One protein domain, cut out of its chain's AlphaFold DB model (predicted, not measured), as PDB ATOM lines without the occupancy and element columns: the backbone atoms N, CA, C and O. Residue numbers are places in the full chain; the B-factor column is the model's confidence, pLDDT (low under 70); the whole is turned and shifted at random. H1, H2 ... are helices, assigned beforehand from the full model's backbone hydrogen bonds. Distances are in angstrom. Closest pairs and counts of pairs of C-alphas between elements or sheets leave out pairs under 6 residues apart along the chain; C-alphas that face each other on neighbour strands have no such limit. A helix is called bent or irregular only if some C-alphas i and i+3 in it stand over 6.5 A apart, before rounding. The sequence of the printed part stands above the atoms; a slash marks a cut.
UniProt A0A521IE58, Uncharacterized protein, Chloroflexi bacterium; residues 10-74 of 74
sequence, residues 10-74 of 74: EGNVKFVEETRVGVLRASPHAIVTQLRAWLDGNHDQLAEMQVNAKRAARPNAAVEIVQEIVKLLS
ATOM      1  N   GLU A  10     128.412 152.335  93.482       86.62
ATOM      2  CA  GLU A  10     127.118 152.885  93.038       86.62
ATOM      3  C   GLU A  10     126.061 152.853  94.153       86.62
ATOM      4  O   GLU A  10     125.302 153.809  94.326       86.62
ATOM      5  N   GLY A  11     126.064 151.794  94.971       87.56
ATOM      6  CA  GLY A  11     125.189 151.689  96.141       87.56
ATOM      7  C   GLY A  11     125.464 152.764  97.196       87.56
ATOM      8  O   GLY A  11     124.527 153.278  97.805       87.56
ATOM      9  N   ASN A  12     126.727 153.166  97.362       90.12
ATOM     10  CA  ASN A  12     127.111 154.197  98.326       90.12
ATOM     11  C   ASN A  12     126.626 155.578  97.875       90.12
ATOM     12  O   ASN A  12     126.114 156.343  98.689       90.12
ATOM     13  N   VAL A  13     126.735 155.879  96.575       90.69
ATOM     14  CA  VAL A  13     126.202 157.123  95.995       90.69
ATOM     15  C   VAL A  13     124.696 157.200  96.217       90.69
ATOM     16  O   VAL A  13     124.206 158.187  96.764       90.69
ATOM     17  N   LYS A  14     123.975 156.130  95.862       92.56
ATOM     18  CA  LYS A  14     122.525 156.059  96.039       92.56
ATOM     19  C   LYS A  14     122.127 156.263  97.502       92.56
ATOM     20  O   LYS A  14     121.254 157.077  97.781       92.56
ATOM     21  N   PHE A  15     122.812 155.597  98.434       94.81
ATOM     22  CA  PHE A  15     122.582 155.778  99.867       94.81
ATOM     23  C   PHE A  15     122.752 157.241 100.297       94.81
ATOM     24  O   PHE A  15     121.889 157.772 100.992       94.81
ATOM     25  N   VAL A  16     123.832 157.907  99.877       95.50
ATOM     26  CA  VAL A  16     124.116 159.302 100.250       95.50
ATOM     27  C   VAL A  16     123.026 160.258  99.760       95.50
ATOM     28  O   VAL A  16     122.594 161.136 100.513       95.50
ATOM     29  N   GLU A  17     122.566 160.079  98.523       94.50
ATOM     30  CA  GLU A  17     121.549 160.940  97.916       94.50
ATOM     31  C   GLU A  17     120.149 160.671  98.489       94.50
ATOM     32  O   GLU A  17     119.435 161.617  98.829       94.50
ATOM     33  N   GLU A  18     119.768 159.403  98.686       95.62
ATOM     34  CA  GLU A  18     118.470 159.024  99.266       95.62
ATOM     35  C   GLU A  18     118.347 159.429 100.740       95.62
ATOM     36  O   GLU A  18     117.291 159.894 101.172       95.62
ATOM     37  N   THR A  19     119.432 159.309 101.513       96.00
ATOM     38  CA  THR A  19     119.467 159.745 102.920       96.00
ATOM     39  C   THR A  19     119.715 161.244 103.081       96.00
ATOM     40  O   THR A  19     119.672 161.748 104.204       96.00
ATOM     41  N   ARG A  20     119.942 161.974 101.978       96.44
ATOM     42  CA  ARG A  20     120.208 163.423 101.953       96.44
ATOM     43  C   ARG A  20     121.317 163.843 102.917       96.44
ATOM     44  O   ARG A  20     121.219 164.875 103.580       96.44
ATOM     45  N   VAL A  21     122.368 163.031 103.009       97.06
ATOM     46  CA  VAL A  21     123.563 163.336 103.817       97.06
ATOM     47  C   VAL A  21     124.653 164.023 102.995       97.06
ATOM     48  O   VAL A  21     125.636 164.506 103.548       97.06
ATOM     49  N   GLY A  22     124.477 164.085 101.674       95.19
ATOM     50  CA  GLY A  22     125.389 164.733 100.742       95.19
ATOM     51  C   GLY A  22     124.844 164.715  99.318       95.19
ATOM     52  O   GLY A  22     123.703 164.325  99.078       95.19
ATOM     53  N   VAL A  23     125.669 165.154  98.367       94.38
ATOM     54  CA  VAL A  23     125.348 165.146  96.932       94.38
ATOM     55  C   VAL A  23     126.559 164.703  96.122       94.38
ATOM     56  O   VAL A  23     127.691 165.048  96.466       94.38
ATOM     57  N   LEU A  24     126.334 164.006  95.006       93.75
ATOM     58  CA  LEU A  24     127.393 163.720  94.045       93.75
ATOM     59  C   LEU A  24     127.548 164.884  93.052       93.75
ATOM     60  O   LEU A  24     126.575 165.429  92.521       93.75
ATOM     61  N   ARG A  25     128.794 165.271  92.766       95.00
ATOM     62  CA  ARG A  25     129.145 166.210  91.691       95.00
ATOM     63  C   ARG A  25     130.295 165.629  90.881       95.00
ATOM     64  O   ARG A  25     131.345 165.320  91.429       95.00
ATOM     65  N   ALA A  26     130.087 165.487  89.574       90.94
ATOM     66  CA  ALA A  26     131.021 164.789  88.688       90.94
ATOM     67  C   ALA A  26     132.147 165.676  88.126       90.94
ATOM     68  O   ALA A  26     133.091 165.155  87.539       90.94
ATOM     69  N   SER A  27     132.063 167.005  88.274       95.06
ATOM     70  CA  SER A  27     133.072 167.933  87.750       95.06
ATOM     71  C   SER A  27     133.671 168.818  88.848       95.06
ATOM     72  O   SER A  27     132.949 169.227  89.764       95.06
ATOM     73  N   PRO A  28     134.964 169.189  88.745       96.69
ATOM     74  CA  PRO A  28     135.605 170.090  89.704       96.69
ATOM     75  C   PRO A  28     134.861 171.418  89.867       96.69
ATOM     76  O   PRO A  28     134.683 171.898  90.984       96.69
ATOM     77  N   HIS A  29     134.365 171.986  88.764       97.56
ATOM     78  CA  HIS A  29     133.595 173.225  88.801       97.56
ATOM     79  C   HIS A  29     132.308 173.068  89.622       97.56
ATOM     80  O   HIS A  29     132.019 173.893  90.481       97.56
ATOM     81  N   ALA A  30     131.565 171.976  89.416       96.50
ATOM     82  CA  ALA A  30     130.331 171.726  90.149       96.50
ATOM     83  C   ALA A  30     130.579 171.439  91.642       96.50
ATOM     84  O   ALA A  30     129.766 171.837  92.476       96.50
ATOM     85  N   ILE A  31     131.709 170.810  91.989       96.19
ATOM     86  CA  ILE A  31     132.147 170.633  93.384       96.19
ATOM     87  C   ILE A  31     132.397 171.997  94.037       96.19
ATOM     88  O   ILE A  31     131.838 172.279  95.094       96.19
ATOM     89  N   VAL A  32     133.189 172.866  93.401       96.06
ATOM     90  CA  VAL A  32     133.507 174.200  93.941       96.06
ATOM     91  C   VAL A  32     132.248 175.051  94.098       96.06
ATOM     92  O   VAL A  32     132.073 175.699  95.127       96.06
ATOM     93  N   THR A  33     131.347 175.024  93.116       94.75
ATOM     94  CA  THR A  33     130.066 175.738  93.194       94.75
ATOM     95  C   THR A  33     129.208 175.233  94.356       94.75
ATOM     96  O   THR A  33     128.651 176.045  95.088       94.75
ATOM     97  N   GLN A  34     129.144 173.915  94.580       94.62
ATOM     98  CA  GLN A  34     128.398 173.346  95.706       94.62
ATOM     99  C   GLN A  34     129.011 173.724  97.062       94.62
ATOM    100  O   GLN A  34     128.276 174.066  97.985       94.62
ATOM    101  N   LEU A  35     130.343 173.702  97.176       94.12
ATOM    102  CA  LEU A  35     131.043 174.110  98.396       94.12
ATOM    103  C   LEU A  35     130.787 175.582  98.723       94.12
ATOM    104  O   LEU A  35     130.437 175.895  99.856       94.12
ATOM    105  N   ARG A  36     130.894 176.477  97.732       93.94
ATOM    106  CA  ARG A  36     130.556 177.897  97.911       93.94
ATOM    107  C   ARG A  36     129.109 178.079  98.345       93.94
ATOM    108  O   ARG A  36     128.849 178.846  99.256       93.94
ATOM    109  N   ALA A  37     128.171 177.336  97.756       92.12
ATOM    110  CA  ALA A  37     126.773 177.412  98.166       92.12
ATOM    111  C   ALA A  37     126.586 177.055  99.652       92.12
ATOM    112  O   ALA A  37     125.869 177.756 100.357       92.12
ATOM    113  N   TRP A  38     127.256 176.012 100.151       93.00
ATOM    114  CA  TRP A  38     127.173 175.624 101.567       93.00
ATOM    115  C   TRP A  38     127.862 176.596 102.527       93.00
ATOM    116  O   TRP A  38     127.411 176.745 103.662       93.00
ATOM    117  N   LEU A  39     128.955 177.223 102.094       89.94
ATOM    118  CA  LEU A  39     129.775 178.081 102.951       89.94
ATOM    119  C   LEU A  39     129.339 179.551 102.933       89.94
ATOM    120  O   LEU A  39     129.426 180.200 103.971       89.94
ATOM    121  N   ASP A  40     128.839 180.050 101.801       86.06
ATOM    122  CA  ASP A  40     128.652 181.487 101.566       86.06
ATOM    123  C   ASP A  40     127.175 181.927 101.473       86.06
ATOM    124  O   ASP A  40     126.910 183.120 101.330       86.06
ATOM    125  N   GLY A  41     126.185 181.018 101.520       67.62
ATOM    126  CA  GLY A  41     124.787 181.450 101.338       67.62
ATOM    127  C   GLY A  41     123.648 180.448 101.550       67.62
ATOM    128  O   GLY A  41     122.493 180.860 101.533       67.62
ATOM    129  N   ASN A  42     123.914 179.157 101.761       68.12
ATOM    130  CA  ASN A  42     122.891 178.139 102.022       68.12
ATOM    131  C   ASN A  42     123.326 177.210 103.167       68.12
ATOM    132  O   ASN A  42     123.585 176.017 102.979       68.12
ATOM    133  N   HIS A  43     123.429 177.788 104.367       81.88
ATOM    134  CA  HIS A  43     123.724 177.042 105.592       81.88
ATOM    135  C   HIS A  43     122.613 176.051 105.955       81.88
ATOM    136  O   HIS A  43     122.904 175.033 106.577       81.88
ATOM    137  N   ASP A  44     121.374 176.305 105.530       89.88
ATOM    138  CA  ASP A  44     120.225 175.450 105.833       89.88
ATOM    139  C   ASP A  44     120.386 174.060 105.218       89.88
ATOM    140  O   ASP A  44     120.210 173.056 105.908       89.88
ATOM    141  N   GLN A  45     120.816 173.983 103.952       91.44
ATOM    142  CA  GLN A  45     121.084 172.699 103.303       91.44
ATOM    143  C   GLN A  45     122.200 171.926 104.024       91.44
ATOM    144  O   GLN A  45     122.087 170.717 104.225       91.44
ATOM    145  N   LEU A  46     123.275 172.612 104.428       93.38
ATOM    146  CA  LEU A  46     124.383 171.975 105.142       93.38
ATOM    147  C   LEU A  46     123.963 171.511 106.549       93.38
ATOM    148  O   LEU A  46     124.342 170.421 106.980       93.38
ATOM    149  N   ALA A  47     123.157 172.307 107.254       93.81
ATOM    150  CA  ALA A  47     122.615 171.960 108.563       93.81
ATOM    151  C   ALA A  47     121.663 170.756 108.477       93.81
ATOM    152  O   ALA A  47     121.761 169.836 109.292       93.81
ATOM    153  N   GLU A  48     120.795 170.707 107.463       95.06
ATOM    154  CA  GLU A  48     119.930 169.554 107.202       95.06
ATOM    155  C   GLU A  48     120.762 168.290 106.948       95.06
ATOM    156  O   GLU A  48     120.537 167.260 107.588       95.06
ATOM    157  N   MET A  49     121.782 168.379 106.086       95.94
ATOM    158  CA  MET A  49     122.702 167.267 105.826       95.94
ATOM    159  C   MET A  49     123.399 166.794 107.104       95.94
ATOM    160  O   MET A  49     123.508 165.590 107.327       95.94
ATOM    161  N   GLN A  50     123.811 167.708 107.988       96.25
ATOM    162  CA  GLN A  50     124.413 167.351 109.275       96.25
ATOM    163  C   GLN A  50     123.435 166.578 110.175       96.25
ATOM    164  O   GLN A  50     123.820 165.592 110.812       96.25
ATOM    165  N   VAL A  51     122.174 167.014 110.249       97.81
ATOM    166  CA  VAL A  51     121.125 166.321 111.013       97.81
ATOM    167  C   VAL A  51     120.875 164.931 110.433       97.81
ATOM    168  O   VAL A  51     120.836 163.951 111.181       97.81
ATOM    169  N   ASN A  52     120.762 164.822 109.110       97.81
ATOM    170  CA  ASN A  52     120.551 163.552 108.426       97.81
ATOM    171  C   ASN A  52     121.739 162.603 108.617       97.81
ATOM    172  O   ASN A  52     121.536 161.429 108.915       97.81
ATOM    173  N   ALA A  53     122.974 163.107 108.551       97.75
ATOM    174  CA  ALA A  53     124.178 162.310 108.767       97.75
ATOM    175  C   ALA A  53     124.210 161.706 110.177       97.75
ATOM    176  O   ALA A  53     124.494 160.520 110.339       97.75
ATOM    177  N   LYS A  54     123.840 162.489 111.199       97.94
ATOM    178  CA  LYS A  54     123.715 161.987 112.577       97.94
ATOM    179  C   LYS A  54     122.632 160.915 112.708       97.94
ATOM    180  O   LYS A  54     122.833 159.958 113.444       97.94
ATOM    181  N   ARG A  55     121.506 161.060 112.002       97.38
ATOM    182  CA  ARG A  55     120.413 160.069 111.997       97.38
ATOM    183  C   ARG A  55     120.791 158.773 111.282       97.38
ATOM    184  O   ARG A  55     120.395 157.704 111.728       97.38
ATOM    185  N   ALA A  56     121.534 158.867 110.182       96.88
ATOM    186  CA  ALA A  56     121.968 157.717 109.394       96.88
ATOM    187  C   ALA A  56     123.130 156.947 110.048       96.88
ATOM    188  O   ALA A  56     123.344 155.773 109.745       96.88
ATOM    189  N   ALA A  57     123.891 157.590 110.939       96.44
ATOM    190  CA  ALA A  57     125.043 156.984 111.588       96.44
ATOM    191  C   ALA A  57     124.658 155.771 112.455       96.44
ATOM    192  O   ALA A  57     123.716 155.806 113.245       96.44
ATOM    193  N   ARG A  58     125.458 154.704 112.360       96.94
ATOM    194  CA  ARG A  58     125.350 153.495 113.191       96.94
ATOM    195  C   ARG A  58     126.663 153.251 113.947       96.94
ATOM    196  O   ARG A  58     127.386 152.314 113.619       96.94
ATOM    197  N   PRO A  59     127.001 154.089 114.948       97.69
ATOM    198  CA  PRO A  59     128.304 154.031 115.621       97.69
ATOM    199  C   PRO A  59     128.574 152.694 116.327       97.69
ATOM    200  O   PRO A  59     129.726 152.294 116.452       97.69
ATOM    201  N   ASN A  60     127.523 151.974 116.734       97.69
ATOM    202  CA  ASN A  60     127.633 150.696 117.437       97.69
ATOM    203  C   ASN A  60     127.498 149.471 116.519       97.69
ATOM    204  O   ASN A  60     127.494 148.351 117.022       97.69
ATOM    205  N   ALA A  61     127.411 149.648 115.192       97.81
ATOM    206  CA  ALA A  61     127.111 148.560 114.254       97.81
ATOM    207  C   ALA A  61     128.033 147.344 114.425       97.81
ATOM    208  O   ALA A  61     127.560 146.216 114.458       97.81
ATOM    209  N   ALA A  62     129.342 147.561 114.581       97.81
ATOM    210  CA  ALA A  62     130.295 146.467 114.759       97.81
ATOM    211  C   ALA A  62     130.025 145.655 116.038       97.81
ATOM    212  O   ALA A  62     130.078 144.428 116.012       97.81
ATOM    213  N   VAL A  63     129.695 146.332 117.142       97.94
ATOM    214  CA  VAL A  63     129.374 145.680 118.419       97.94
ATOM    215  C   VAL A  63     128.057 144.914 118.308       97.94
ATOM    216  O   VAL A  63     127.995 143.760 118.723       97.94
ATOM    217  N   GLU A  64     127.035 145.524 117.705       98.31
ATOM    218  CA  GLU A  64     125.738 144.885 117.444       98.31
ATOM    219  C   GLU A  64     125.915 143.613 116.600       98.31
ATOM    220  O   GLU A  64     125.406 142.556 116.958       98.31
ATOM    221  N   ILE A  65     126.715 143.673 115.530       98.19
ATOM    222  CA  ILE A  65     127.015 142.516 114.674       98.19
ATOM    223  C   ILE A  65     127.691 141.395 115.472       98.19
ATOM    224  O   ILE A  65     127.292 140.238 115.360       98.19
ATOM    225  N   VAL A  66     128.696 141.716 116.294       98.12
ATOM    226  CA  VAL A  66     129.376 140.715 117.134       98.12
ATOM    227  C   VAL A  66     128.396 140.058 118.104       98.12
ATOM    228  O   VAL A  66     128.427 138.840 118.265       98.12
ATOM    229  N   GLN A  67     127.506 140.836 118.720       97.81
ATOM    230  CA  GLN A  67     126.483 140.300 119.617       97.81
ATOM    231  C   GLN A  67     125.547 139.325 118.894       97.81
ATOM    232  O   GLN A  67     125.247 138.267 119.443       97.81
ATOM    233  N   GLU A  68     125.122 139.633 117.667       97.94
ATOM    234  CA  GLU A  68     124.294 138.720 116.868       97.94
ATOM    235  C   GLU A  68     125.039 137.437 116.485       97.94
ATOM    236  O   GLU A  68     124.482 136.348 116.599       97.94
ATOM    237  N   ILE A  69     126.317 137.530 116.107       97.94
ATOM    238  CA  ILE A  69     127.137 136.348 115.806       97.94
ATOM    239  C   ILE A  69     127.263 135.446 117.039       97.94
ATOM    240  O   ILE A  69     127.093 134.236 116.925       97.94
ATOM    241  N   VAL A  70     127.526 136.018 118.219       97.88
ATOM    242  CA  VAL A  70     127.641 135.243 119.466       97.88
ATOM    243  C   VAL A  70     126.337 134.509 119.781       97.88
ATOM    244  O   VAL A  70     126.394 133.328 120.105       97.88
ATOM    245  N   LYS A  71     125.175 135.159 119.618       97.06
ATOM    246  CA  LYS A  71     123.855 134.529 119.823       97.06
ATOM    247  C   LYS A  71     123.598 133.337 118.900       97.06
ATOM    248  O   LYS A  71     122.868 132.433 119.281       97.06
ATOM    249  N   LEU A  72     124.147 133.345 117.683       96.06
ATOM    250  CA  LEU A  72     123.992 132.239 116.728       96.06
ATOM    251  C   LEU A  72     124.884 131.034 117.054       96.06
ATOM    252  O   LEU A  72     124.630 129.942 116.553       96.06
ATOM    253  N   LEU A  73     125.946 131.239 117.837       93.69
ATOM    254  CA  LEU A  73     126.921 130.206 118.197       93.69
ATOM    255  C   LEU A  73     126.669 129.583 119.580       93.69
ATOM    256  O   LEU A  73     127.310 128.586 119.909       93.69
ATOM    257  N   SER A  74     125.785 130.182 120.381       77.12
ATOM    258  CA  SER A  74     125.362 129.723 121.712       77.12
ATOM    259  C   SER A  74     124.068 128.925 121.658       77.12
ATOM    260  O   SER A  74     123.991 127.896 122.361       77.12
TER     261      SER A  74
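Overview. This is residues 10 to 74 of the 74 residues of an uncharacterized protein of Chloroflexi bacterium (UniProt A0A521IE58). Three helices make an open, three-sided frame with few contacts between its parts: H3 is the base, H2 meets it as an L at the corner where H3 begins, and H1 stands over the other end of H3, on the same side as H2. From the end of H3 a free arm, residues 57 to 74 with H4 in it, sticks out in nearly the direction of H3 and makes much of the length. The printed part has 65 residues with four named helices, in the order H1, H2, H3, H4, and no named strand; the class is all helix. The whole is extended, with a radius of gyration of the C-alphas of 17.1 A and spans of 55 by 24 by 15 A.

Along the chain. H1 is residues 10 to 18, beginning at C-alpha 10 at (127.118, 152.885, 93.038) and measuring 12.3 A from first to last C-alpha. H2 is residues 28 to 40 and measures 17.9 A; its first C-alpha is at (135.605, 170.090, 89.704). H3 is residues 43 to 56, the longest helix by residues with 14, and measures 19.8 A. H4 is residues 61 to 73 and measures 18.8 A, ending at C-alpha 73 at (126.921, 130.206, 118.197).

Arrangement. H1 and H3 are near each other, with 5 pairs of C-alphas within 10 A and no pair within 8 A. H1 and H2 are apart. H2 and H3 are close but not clearly touching, with 2 pairs of C-alphas within 8 A; their closest C-alphas, those of Trp 38 and Leu 46, are 5.8 A apart. Their lines are about perpendicular, at 80 degrees. H4 is apart from H1, H2 and H3. In H1, H2, H3 and H4 every O i to N i+4 pair is within hydrogen-bond range, and no helix is bent or irregular.

Size, cuts and confidence. The C-alphas farthest apart, those of Asp 40 and Ser 74, are 55.6 A apart. Residues 57 to 74, of which 61 to 73 belong to H4, stand free. The body without them has 47 residues, spans 26 by 23 by 10 A and has a radius of gyration of 11.1 A. The links from H2 to H3 and from H3 to H4 are tight, with 2 and 4 residues. The link from H1 to H2 is short, with 9 residues, and no link is long. The printed part has no cut and ends at Ser 74, the chain's last residue. The mean pLDDT of the printed part is 93.8, and residues 41 to 42, between H2 and H3, are under 70.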